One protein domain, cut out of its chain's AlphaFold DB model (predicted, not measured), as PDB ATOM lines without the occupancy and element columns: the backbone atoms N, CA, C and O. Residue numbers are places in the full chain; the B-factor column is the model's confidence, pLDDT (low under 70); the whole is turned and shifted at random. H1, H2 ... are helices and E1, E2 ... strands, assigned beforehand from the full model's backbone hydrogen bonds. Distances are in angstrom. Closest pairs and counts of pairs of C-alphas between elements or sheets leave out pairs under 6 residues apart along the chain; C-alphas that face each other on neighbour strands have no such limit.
ATOM      1  N   GLY A   4     -11.601 195.782  33.868       97.06
ATOM      2  CA  GLY A   4     -10.420 195.769  34.733       97.06
ATOM      3  C   GLY A   4      -9.160 195.293  34.003       97.06
ATOM      4  O   GLY A   4      -8.112 195.909  34.145       97.06
ATOM      5  N   GLN A   5      -9.272 194.265  33.155       97.38
ATOM      6  CA  GLN A   5      -8.145 193.786  32.343       97.38
ATOM      7  C   GLN A   5      -7.703 194.815  31.293       97.38
ATOM      8  O   GLN A   5      -6.512 194.954  31.045       97.38
ATOM      9  N   ILE A   6      -8.640 195.559  30.692       95.56
ATOM     10  CA  ILE A   6      -8.312 196.642  29.746       95.56
ATOM     11  C   ILE A   6      -7.538 197.757  30.462       95.56
ATOM     12  O   ILE A   6      -6.514 198.220  29.961       95.56
ATOM     13  N   GLN A   7      -7.995 198.159  31.650       95.06
ATOM     14  CA  GLN A   7      -7.325 199.185  32.448       95.06
ATOM     15  C   GLN A   7      -5.920 198.747  32.882       95.06
ATOM     16  O   GLN A   7      -4.977 199.529  32.789       95.06
ATOM     17  N   GLU A   8      -5.764 197.499  33.322       96.81
ATOM     18  CA  GLU A   8      -4.464 196.937  33.697       96.81
ATOM     19  C   GLU A   8      -3.486 196.912  32.513       96.81
ATOM     20  O   GLU A   8      -2.339 197.336  32.658       96.81
ATOM     21  N   LEU A   9      -3.941 196.495  31.325       94.94
ATOM     22  CA  LEU A   9      -3.127 196.517  30.106       94.94
ATOM     23  C   LEU A   9      -2.673 197.934  29.740       94.94
ATOM     24  O   LEU A   9      -1.500 198.123  29.437       94.94
ATOM     25  N   SER A  10      -3.566 198.924  29.817       92.31
ATOM     26  CA  SER A  10      -3.230 200.327  29.538       92.31
ATOM     27  C   SER A  10      -2.184 200.876  30.518       92.31
ATOM     28  O   SER A  10      -1.209 201.499  30.101       92.31
ATOM     29  N   LEU A  11      -2.321 200.580  31.816       94.38
ATOM     30  CA  LEU A  11      -1.336 200.983  32.825       94.38
ATOM     31  C   LEU A  11       0.024 200.310  32.606       94.38
ATOM     32  O   LEU A  11       1.060 200.958  32.750       94.38
ATOM     33  N   ASN A  12       0.031 199.023  32.262       96.19
ATOM     34  CA  ASN A  12       1.264 198.289  31.981       96.19
ATOM     35  C   ASN A  12       1.947 198.798  30.708       96.19
ATOM     36  O   ASN A  12       3.168 198.931  30.693       96.19
ATOM     37  N   PHE A  13       1.171 199.131  29.675       93.88
ATOM     38  CA  PHE A  13       1.695 199.733  28.454       93.88
ATOM     39  C   PHE A  13       2.364 201.078  28.741       93.88
ATOM     40  O   PHE A  13       3.506 201.295  28.338       93.88
ATOM     41  N   ARG A  14       1.707 201.940  29.530       93.94
ATOM     42  CA  ARG A  14       2.282 203.231  29.912       93.94
ATOM     43  C   ARG A  14       3.589 203.078  30.685       93.94
ATOM     44  O   ARG A  14       4.566 203.735  30.350       93.94
ATOM     45  N   LYS A  15       3.628 202.162  31.658       96.44
ATOM     46  CA  LYS A  15       4.859 201.852  32.403       96.44
ATOM     47  C   LYS A  15       5.985 201.375  31.490       96.44
ATOM     48  O   LYS A  15       7.113 201.803  31.678       96.44
ATOM     49  N   ALA A  16       5.686 200.523  30.510       95.81
ATOM     50  CA  ALA A  16       6.687 200.037  29.566       95.81
ATOM     51  C   ALA A  16       7.258 201.166  28.690       95.81
ATOM     52  O   ALA A  16       8.457 201.174  28.423       95.81
ATOM     53  N   ILE A  17       6.427 202.131  28.273       95.62
ATOM     54  CA  ILE A  17       6.891 203.334  27.562       95.62
ATOM     55  C   ILE A  17       7.800 204.175  28.457       95.62
ATOM     56  O   ILE A  17       8.897 204.527  28.032       95.62
ATOM     57  N   ASP A  18       7.355 204.489  29.676       96.06
ATOM     58  CA  ASP A  18       8.117 205.334  30.599       96.06
ATOM     59  C   ASP A  18       9.486 204.687  30.912       96.06
ATOM     60  O   ASP A  18      10.528 205.327  30.808       96.06
ATOM     61  N   GLU A  19       9.509 203.376  31.164       97.19
ATOM     62  CA  GLU A  19      10.735 202.618  31.438       97.19
ATOM     63  C   GLU A  19      11.674 202.540  30.217       97.19
ATOM     64  O   GLU A  19      12.900 202.579  30.366       97.19
ATOM     65  N   PHE A  20      11.123 202.476  28.999       96.62
ATOM     66  CA  PHE A  20      11.911 202.562  27.768       96.62
ATOM     67  C   PHE A  20      12.491 203.967  27.568       96.62
ATOM     68  O   PHE A  20      13.653 204.095  27.183       96.62
ATOM     69  N   ASN A  21      11.726 205.020  27.856       96.75
ATOM     70  CA  ASN A  21      12.207 206.400  27.777       96.75
ATOM     71  C   ASN A  21      13.375 206.644  28.735       96.75
ATOM     72  O   ASN A  21      14.391 207.194  28.323       96.75
ATOM     73  N   ASP A  22      13.280 206.143  29.965       96.19
ATOM     74  CA  ASP A  22      14.308 206.366  30.984       96.19
ATOM     75  C   ASP A  22      15.635 205.636  30.694       96.19
ATOM     76  O   ASP A  22      16.704 206.106  31.083       96.19
ATOM     77  N   ASN A  23      15.594 204.473  30.031       96.81
ATOM     78  CA  ASN A  23      16.765 203.583  29.920       96.81
ATOM     79  C   ASN A  23      17.267 203.363  28.482       96.81
ATOM     80  O   ASN A  23      18.438 203.020  28.247       96.81
ATOM     81  N   CYS A  24      16.374 203.515  27.509       96.00
ATOM     82  CA  CYS A  24      16.545 203.022  26.146       96.00
ATOM     83  C   CYS A  24      16.373 204.111  25.079       96.00
ATOM     84  O   CYS A  24      16.637 203.837  23.904       96.00
ATOM     85  N   MET A  25      16.005 205.333  25.464       95.75
ATOM     86  CA  MET A  25      16.033 206.495  24.579       95.75
ATOM     87  C   MET A  25      17.336 207.290  24.732       95.75
ATOM     88  O   MET A  25      17.968 207.262  25.789       95.75
ATOM     89  N   PRO A  26      17.798 207.958  23.664       95.69
ATOM     90  CA  PRO A  26      18.828 208.978  23.775       95.69
ATOM     91  C   PRO A  26      18.264 210.255  24.417       95.69
ATOM     92  O   PRO A  26      17.102 210.591  24.203       95.69
ATOM     93  N   ASP A  27      19.112 210.988  25.141       94.44
ATOM     94  CA  ASP A  27      18.742 212.254  25.785       94.44
ATOM     95  C   ASP A  27      18.129 213.256  24.790       94.44
ATOM     96  O   ASP A  27      18.618 213.415  23.666       94.44
ATOM     97  N   GLY A  28      17.089 213.972  25.232       94.19
ATOM     98  CA  GLY A  28      16.365 214.960  24.426       94.19
ATOM     99  C   GLY A  28      15.294 214.365  23.511       94.19
ATOM    100  O   GLY A  28      14.733 215.091  22.684       94.19
ATOM    101  N   PHE A  29      15.011 213.066  23.639       96.19
ATOM    102  CA  PHE A  29      13.963 212.378  22.898       96.19
ATOM    103  C   PHE A  29      13.166 211.438  23.792       96.19
ATOM    104  O   PHE A  29      13.711 210.790  24.682       96.19
ATOM    105  N   PHE A  30      11.885 211.270  23.479       96.75
ATOM    106  CA  PHE A  30      11.027 210.314  24.175       96.75
ATOM    107  C   PHE A  30       9.964 209.720  23.251       96.75
ATOM    108  O   PHE A  30       9.621 210.284  22.211       96.75
ATOM    109  N   LEU A  31       9.445 208.561  23.641       96.12
ATOM    110  CA  LEU A  31       8.311 207.902  23.019       96.12
ATOM    111  C   LEU A  31       6.995 208.458  23.554       96.12
ATOM    112  O   LEU A  31       6.800 208.581  24.768       96.12
ATOM    113  N   TYR A  32       6.068 208.713  22.639       94.44
ATOM    114  CA  TYR A  32       4.712 209.150  22.925       94.44
ATOM    115  C   TYR A  32       3.697 208.245  22.219       94.44
ATOM    116  O   TYR A  32       3.882 207.880  21.060       94.44
ATOM    117  N   GLU A  33       2.626 207.880  22.924       93.69
ATOM    118  CA  GLU A  33       1.493 207.137  22.365       93.69
ATOM    119  C   GLU A  33       0.392 208.109  21.928       93.69
ATOM    120  O   GLU A  33      -0.142 208.868  22.739       93.69
ATOM    121  N   GLU A  34       0.008 208.036  20.656       92.81
ATOM    122  CA  GLU A  34      -1.182 208.693  20.121       92.81
ATOM    123  C   GLU A  34      -2.471 207.937  20.504       92.81
ATOM    124  O   GLU A  34      -2.453 206.713  20.636       92.81
ATOM    125  N   PRO A  35      -3.645 208.597  20.572       88.94
ATOM    126  CA  PRO A  35      -4.917 207.943  20.914       88.94
ATOM    127  C   PRO A  35      -5.328 206.780  19.995       88.94
ATOM    128  O   PRO A  35      -6.200 205.987  20.348       88.94
ATOM    129  N   ASN A  36      -4.740 206.690  18.800       88.75
ATOM    130  CA  ASN A  36      -4.946 205.591  17.857       88.75
ATOM    131  C   ASN A  36      -3.999 204.392  18.089       88.75
ATOM    132  O   ASN A  36      -4.039 203.439  17.311       88.75
ATOM    133  N   GLY A  37      -3.163 204.435  19.132       86.88
ATOM    134  CA  GLY A  37      -2.188 203.402  19.491       86.88
ATOM    135  C   GLY A  37      -0.864 203.482  18.724       86.88
ATOM    136  O   GLY A  37      -0.042 202.573  18.831       86.88
ATOM    137  N   MET A  38      -0.643 204.530  17.925       91.19
ATOM    138  CA  MET A  38       0.625 204.736  17.227       91.19
ATOM    139  C   MET A  38       1.686 205.290  18.180       91.19
ATOM    140  O   MET A  38       1.418 206.199  18.961       91.19
ATOM    141  N   LEU A  39       2.909 204.769  18.073       93.31
ATOM    142  CA  LEU A  39       4.066 205.297  18.786       93.31
ATOM    143  C   LEU A  39       4.818 206.316  17.927       93.31
ATOM    144  O   LEU A  39       5.177 206.043  16.777       93.31
ATOM    145  N   LEU A  40       5.078 207.472  18.521       94.75
ATOM    146  CA  LEU A  40       5.866 208.560  17.961       94.75
ATOM    147  C   LEU A  40       7.144 208.743  18.775       94.75
ATOM    148  O   LEU A  40       7.136 208.555  19.990       94.75
ATOM    149  N   VAL A  41       8.218 209.167  18.117       95.69
ATOM    150  CA  VAL A  41       9.359 209.790  18.790       95.69
ATOM    151  C   VAL A  41       9.165 211.295  18.762       95.69
ATOM    152  O   VAL A  41       8.903 211.867  17.704       95.69
ATOM    153  N   VAL A  42       9.324 211.930  19.914       96.00
ATOM    154  CA  VAL A  42       9.261 213.380  20.070       96.00
ATOM    155  C   VAL A  42      10.656 213.902  20.376       96.00
ATOM    156  O   VAL A  42      11.351 213.348  21.227       96.00
ATOM    157  N   ASN A  43      11.061 214.963  19.684       95.25
ATOM    158  CA  ASN A  43      12.254 215.734  20.011       95.25
ATOM    159  C   ASN A  43      11.879 216.831  21.019       95.25
ATOM    160  O   ASN A  43      11.093 217.725  20.703       95.25
ATOM    161  N   GLU A  44      12.443 216.786  22.224       93.62
ATOM    162  CA  GLU A  44      12.124 217.733  23.302       93.62
ATOM    163  C   GLU A  44      12.557 219.169  22.985       93.62
ATOM    164  O   GLU A  44      11.961 220.126  23.476       93.62
ATOM    165  N   ILE A  45      13.589 219.329  22.155       91.94
ATOM    166  CA  ILE A  45      14.175 220.631  21.833       91.94
ATOM    167  C   ILE A  45      13.364 221.325  20.738       91.94
ATOM    168  O   ILE A  45      13.066 222.513  20.848       91.94
ATOM    169  N   THR A  46      13.017 220.599  19.672       92.00
ATOM    170  CA  THR A  46      12.322 221.169  18.503       92.00
ATOM    171  C   THR A  46      10.805 221.010  18.564       92.00
ATOM    172  O   THR A  46      10.101 221.668  17.803       92.00
ATOM    173  N   SER A  47      10.289 220.173  19.474       90.12
ATOM    174  CA  SER A  47       8.881 219.738  19.522       90.12
ATOM    175  C   SER A  47       8.400 219.025  18.249       90.12
ATOM    176  O   SER A  47       7.197 218.849  18.052       90.12
ATOM    177  N   GLU A  48       9.325 218.600  17.387       93.38
ATOM    178  CA  GLU A  48       9.017 217.786  16.215       93.38
ATOM    179  C   GLU A  48       8.680 216.357  16.629       93.38
ATOM    180  O   GLU A  48       9.149 215.849  17.654       93.38
ATOM    181  N   GLN A  49       7.873 215.695  15.803       93.94
ATOM    182  CA  GLN A  49       7.415 214.335  16.045       93.94
ATOM    183  C   GLN A  49       7.595 213.503  14.782       93.94
ATOM    184  O   GLN A  49       7.304 213.973  13.682       93.94
ATOM    185  N   ALA A  50       8.046 212.265  14.944       93.62
ATOM    186  CA  ALA A  50       8.201 211.324  13.846       93.62
ATOM    187  C   ALA A  50       7.604 209.961  14.226       93.62
ATOM    188  O   ALA A  50       7.825 209.486  15.343       93.62
ATOM    189  N   PRO A  51       6.852 209.303  13.326       93.19
ATOM    190  CA  PRO A  51       6.357 207.957  13.578       93.19
ATOM    191  C   PRO A  51       7.509 206.957  13.634       93.19
ATOM    192  O   PRO A  51       8.473 207.079  12.882       93.19
ATOM    193  N   ILE A  52       7.387 205.943  14.493       91.19
ATOM    194  CA  ILE A  52       8.357 204.845  14.562       91.19
ATOM    195  C   ILE A  52       8.083 203.856  13.418       91.19
ATOM    196  O   ILE A  52       7.018 203.230  13.400       91.19
ATOM    197  N   PRO A  53       9.022 203.655  12.477       90.00
ATOM    198  CA  PRO A  53       8.868 202.663  11.422       90.00
ATOM    199  C   PRO A  53       8.880 201.237  11.982       90.00
ATOM    200  O   PRO A  53       9.475 200.950  13.023       90.00
ATOM    201  N   SER A  54       8.264 200.302  11.261       89.00
ATOM    202  CA  SER A  54       8.131 198.908  11.704       89.00
ATOM    203  C   SER A  54       9.475 198.204  11.941       89.00
ATOM    204  O   SER A  54       9.565 197.340  12.811       89.00
ATOM    205  N   GLU A  55      10.534 198.597  11.230       90.94
ATOM    206  CA  GLU A  55      11.901 198.081  11.415       90.94
ATOM    207  C   GLU A  55      12.506 198.371  12.801       90.94
ATOM    208  O   GLU A  55      13.443 197.689  13.218       90.94
ATOM    209  N   PHE A  56      11.961 199.341  13.539       90.62
ATOM    210  CA  PHE A  56      12.397 199.686  14.893       90.62
ATOM    211  C   PHE A  56      11.648 198.907  15.981       90.62
ATOM    212  O   PHE A  56      12.112 198.865  17.117       90.62
ATOM    213  N   MET A  57      10.545 198.227  15.649       89.25
ATOM    214  CA  MET A  57       9.680 197.551  16.632       89.25
ATOM    215  C   MET A  57      10.336 196.343  17.311       89.25
ATOM    216  O   MET A  57       9.872 195.885  18.350       89.25
ATOM    217  N   SER A  58      11.411 195.804  16.731       90.88
ATOM    218  CA  SER A  58      12.194 194.714  17.324       90.88
ATOM    219  C   SER A  58      13.358 195.204  18.189       90.88
ATOM    220  O   SER A  58      14.071 194.383  18.773       90.88
ATOM    221  N   LYS A  59      13.584 196.521  18.270       92.88
ATOM    222  CA  LYS A  59      14.711 197.088  19.011       92.88
ATOM    223  C   LYS A  59      14.389 197.227  20.489       92.88
ATOM    224  O   LYS A  59      13.304 197.627  20.887       92.88
ATOM    225  N   ASN A  60      15.398 196.942  21.299       93.88
ATOM    226  CA  ASN A  60      15.371 197.138  22.745       93.88
ATOM    227  C   ASN A  60      15.953 198.494  23.179       93.88
ATOM    228  O   ASN A  60      15.864 198.829  24.354       93.88
ATOM    229  N   LYS A  61      16.569 199.243  22.256       95.50
ATOM    230  CA  LYS A  61      17.159 200.566  22.470       95.50
ATOM    231  C   LYS A  61      17.220 201.336  21.154       95.50
ATOM    232  O   LYS A  61      17.434 200.723  20.108       95.50
ATOM    233  N   LEU A  62      17.078 202.659  21.223       94.44
ATOM    234  CA  LEU A  62      17.312 203.562  20.100       94.44
ATOM    235  C   LEU A  62      18.593 204.368  20.321       94.44
ATOM    236  O   LEU A  62      18.887 204.833  21.424       94.44
ATOM    237  N   THR A  63      19.385 204.517  19.267       94.88
ATOM    238  CA  THR A  63      20.570 205.380  19.270       94.88
ATOM    239  C   THR A  63      20.217 206.781  18.783       94.88
ATOM    240  O   THR A  63      19.272 206.972  18.024       94.88
ATOM    241  N   PHE A  64      21.023 207.772  19.162       94.44
ATOM    242  CA  PHE A  64      20.840 209.156  18.713       94.44
ATOM    243  C   PHE A  64      20.774 209.273  17.183       94.44
ATOM    244  O   PHE A  64      19.872 209.907  16.650       94.44
ATOM    245  N   LYS A  65      21.684 208.596  16.467       92.94
ATOM    246  CA  LYS A  65      21.734 208.622  14.999       92.94
ATOM    247  C   LYS A  65      20.455 208.062  14.372       92.94
ATOM    248  O   LYS A  65      19.933 208.643  13.431       92.94
ATOM    249  N   GLU A  66      19.976 206.940  14.895       92.94
ATOM    250  CA  GLU A  66      18.738 206.308  14.441       92.94
ATOM    251  C   GLU A  66      17.532 207.221  14.634       92.94
ATOM    252  O   GLU A  66      16.731 207.375  13.720       92.94
ATOM    253  N   VAL A  67      17.428 207.847  15.806       92.56
ATOM    254  CA  VAL A  67      16.342 208.775  16.118       92.56
ATOM    255  C   VAL A  67      16.413 210.013  15.226       92.56
ATOM    256  O   VAL A  67      15.410 210.391  14.634       92.56
ATOM    257  N   GLU A  68      17.592 210.609  15.047       91.19
ATOM    258  CA  GLU A  68      17.778 211.735  14.128       91.19
ATOM    259  C   GLU A  68      17.389 211.405  12.678       91.19
ATOM    260  O   GLU A  68      16.868 212.264  11.966       91.19
ATOM    261  N   GLU A  69      17.665 210.185  12.211       91.31
ATOM    262  CA  GLU A  69      17.295 209.751  10.860       91.31
ATOM    263  C   GLU A  69      15.772 209.731  10.658       91.31
ATOM    264  O   GLU A  69      15.314 210.034   9.553       91.31
ATOM    265  N   LEU A  70      14.988 209.481  11.717       90.25
ATOM    266  CA  LEU A  70      13.521 209.561  11.663       90.25
ATOM    267  C   LEU A  70      13.042 210.971  11.293       90.25
ATOM    268  O   LEU A  70      12.130 211.119  10.485       90.25
ATOM    269  N   PHE A  71      13.695 212.003  11.830       87.88
ATOM    270  CA  PHE A  71      13.353 213.402  11.556       87.88
ATOM    271  C   PHE A  71      13.916 213.892  10.215       87.88
ATOM    272  O   PHE A  71      13.289 214.695   9.529       87.88
ATOM    273  N   LYS A  72      15.069 213.367   9.779       82.94
ATOM    274  CA  LYS A  72      15.679 213.711   8.476       82.94
ATOM    275  C   LYS A  72      14.879 213.161   7.295       82.94
ATOM    276  O   LYS A  72      14.751 213.837   6.277       82.94
ATOM    277  N   ASN A  73      14.321 211.960   7.441       64.69
ATOM    278  CA  ASN A  73      13.464 211.344   6.426       64.69
ATOM    279  C   ASN A  73      12.012 211.858   6.475       64.69
ATOM    280  O   ASN A  73      11.230 211.556   5.575       64.69
ATOM    281  N   GLY A  74      11.663 212.637   7.504       52.38
ATOM    282  CA  GLY A  74      10.326 213.154   7.783       52.38
ATOM    283  C   GLY A  74      10.144 214.642   7.484       52.38
ATOM    284  O   GLY A  74       9.461 215.316   8.247       52.38
TER     285      GLY A  74
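This is residues 4 to 74 of the 76 residues of an uncharacterized protein of Pasteurella multocida (UniProt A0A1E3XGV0). A small sheet of three strands has two helices over one face: the latter part of the long helix H1 runs along E1, while the short H2 crosses E2 and E3. The first residues of H1, 4 to 12, stick out as an arm, and the long link 52 to 63 joins E3 to H2. The printed part has 71 residues, in the order H1 E1 E2 E3 H2, of mixed class; the antiparallel sheet, in order E1, E2, E3, is a meander, each strand the antiparallel neighbour of the one before. It is compact, with a radius of gyration of the C-alphas of 12.5 A, yet elongated, spanning 41 by 24 by 24 A.

Find C-alpha 4 at (-10.420, 195.769, 34.733); from there H1, residues 4 to 24, runs 29.2 A. Next come E1, residues 29 to 33, 13.5 A long, E2, residues 39 to 43, 13.3 A, and E3, residues 49 to 51. H2, residues 64 to 72, runs 12.3 A to C-alpha 72 at (15.679, 213.711, 8.476).

In the hairpin of E1 and E2, look for N 32 and O 40, 2.9 A apart; in that of E2 and E3, for N 41 and O 50, 2.8 A. H1 is on the sheet, over E1, at 11 degrees to it on the local plane; their closest C-alphas are those of Asn 21 and Phe 30, 5.4 A. H2 is on the same face, across the strands at 86 degrees to E2 on the local plane; its closest C-alphas with E3 are those of Phe 71 and Ala 50, 6.0 A. H1 and H2 are apart. Every O i to N i+4 pair is within hydrogen-bond range in H1, and 4 of 5 in H2.

The farthest C-alphas, of Gly 4 and Lys 72, are 41.1 A apart. The printed part has no cut, and residues 73 to 74 have pLDDT under 70.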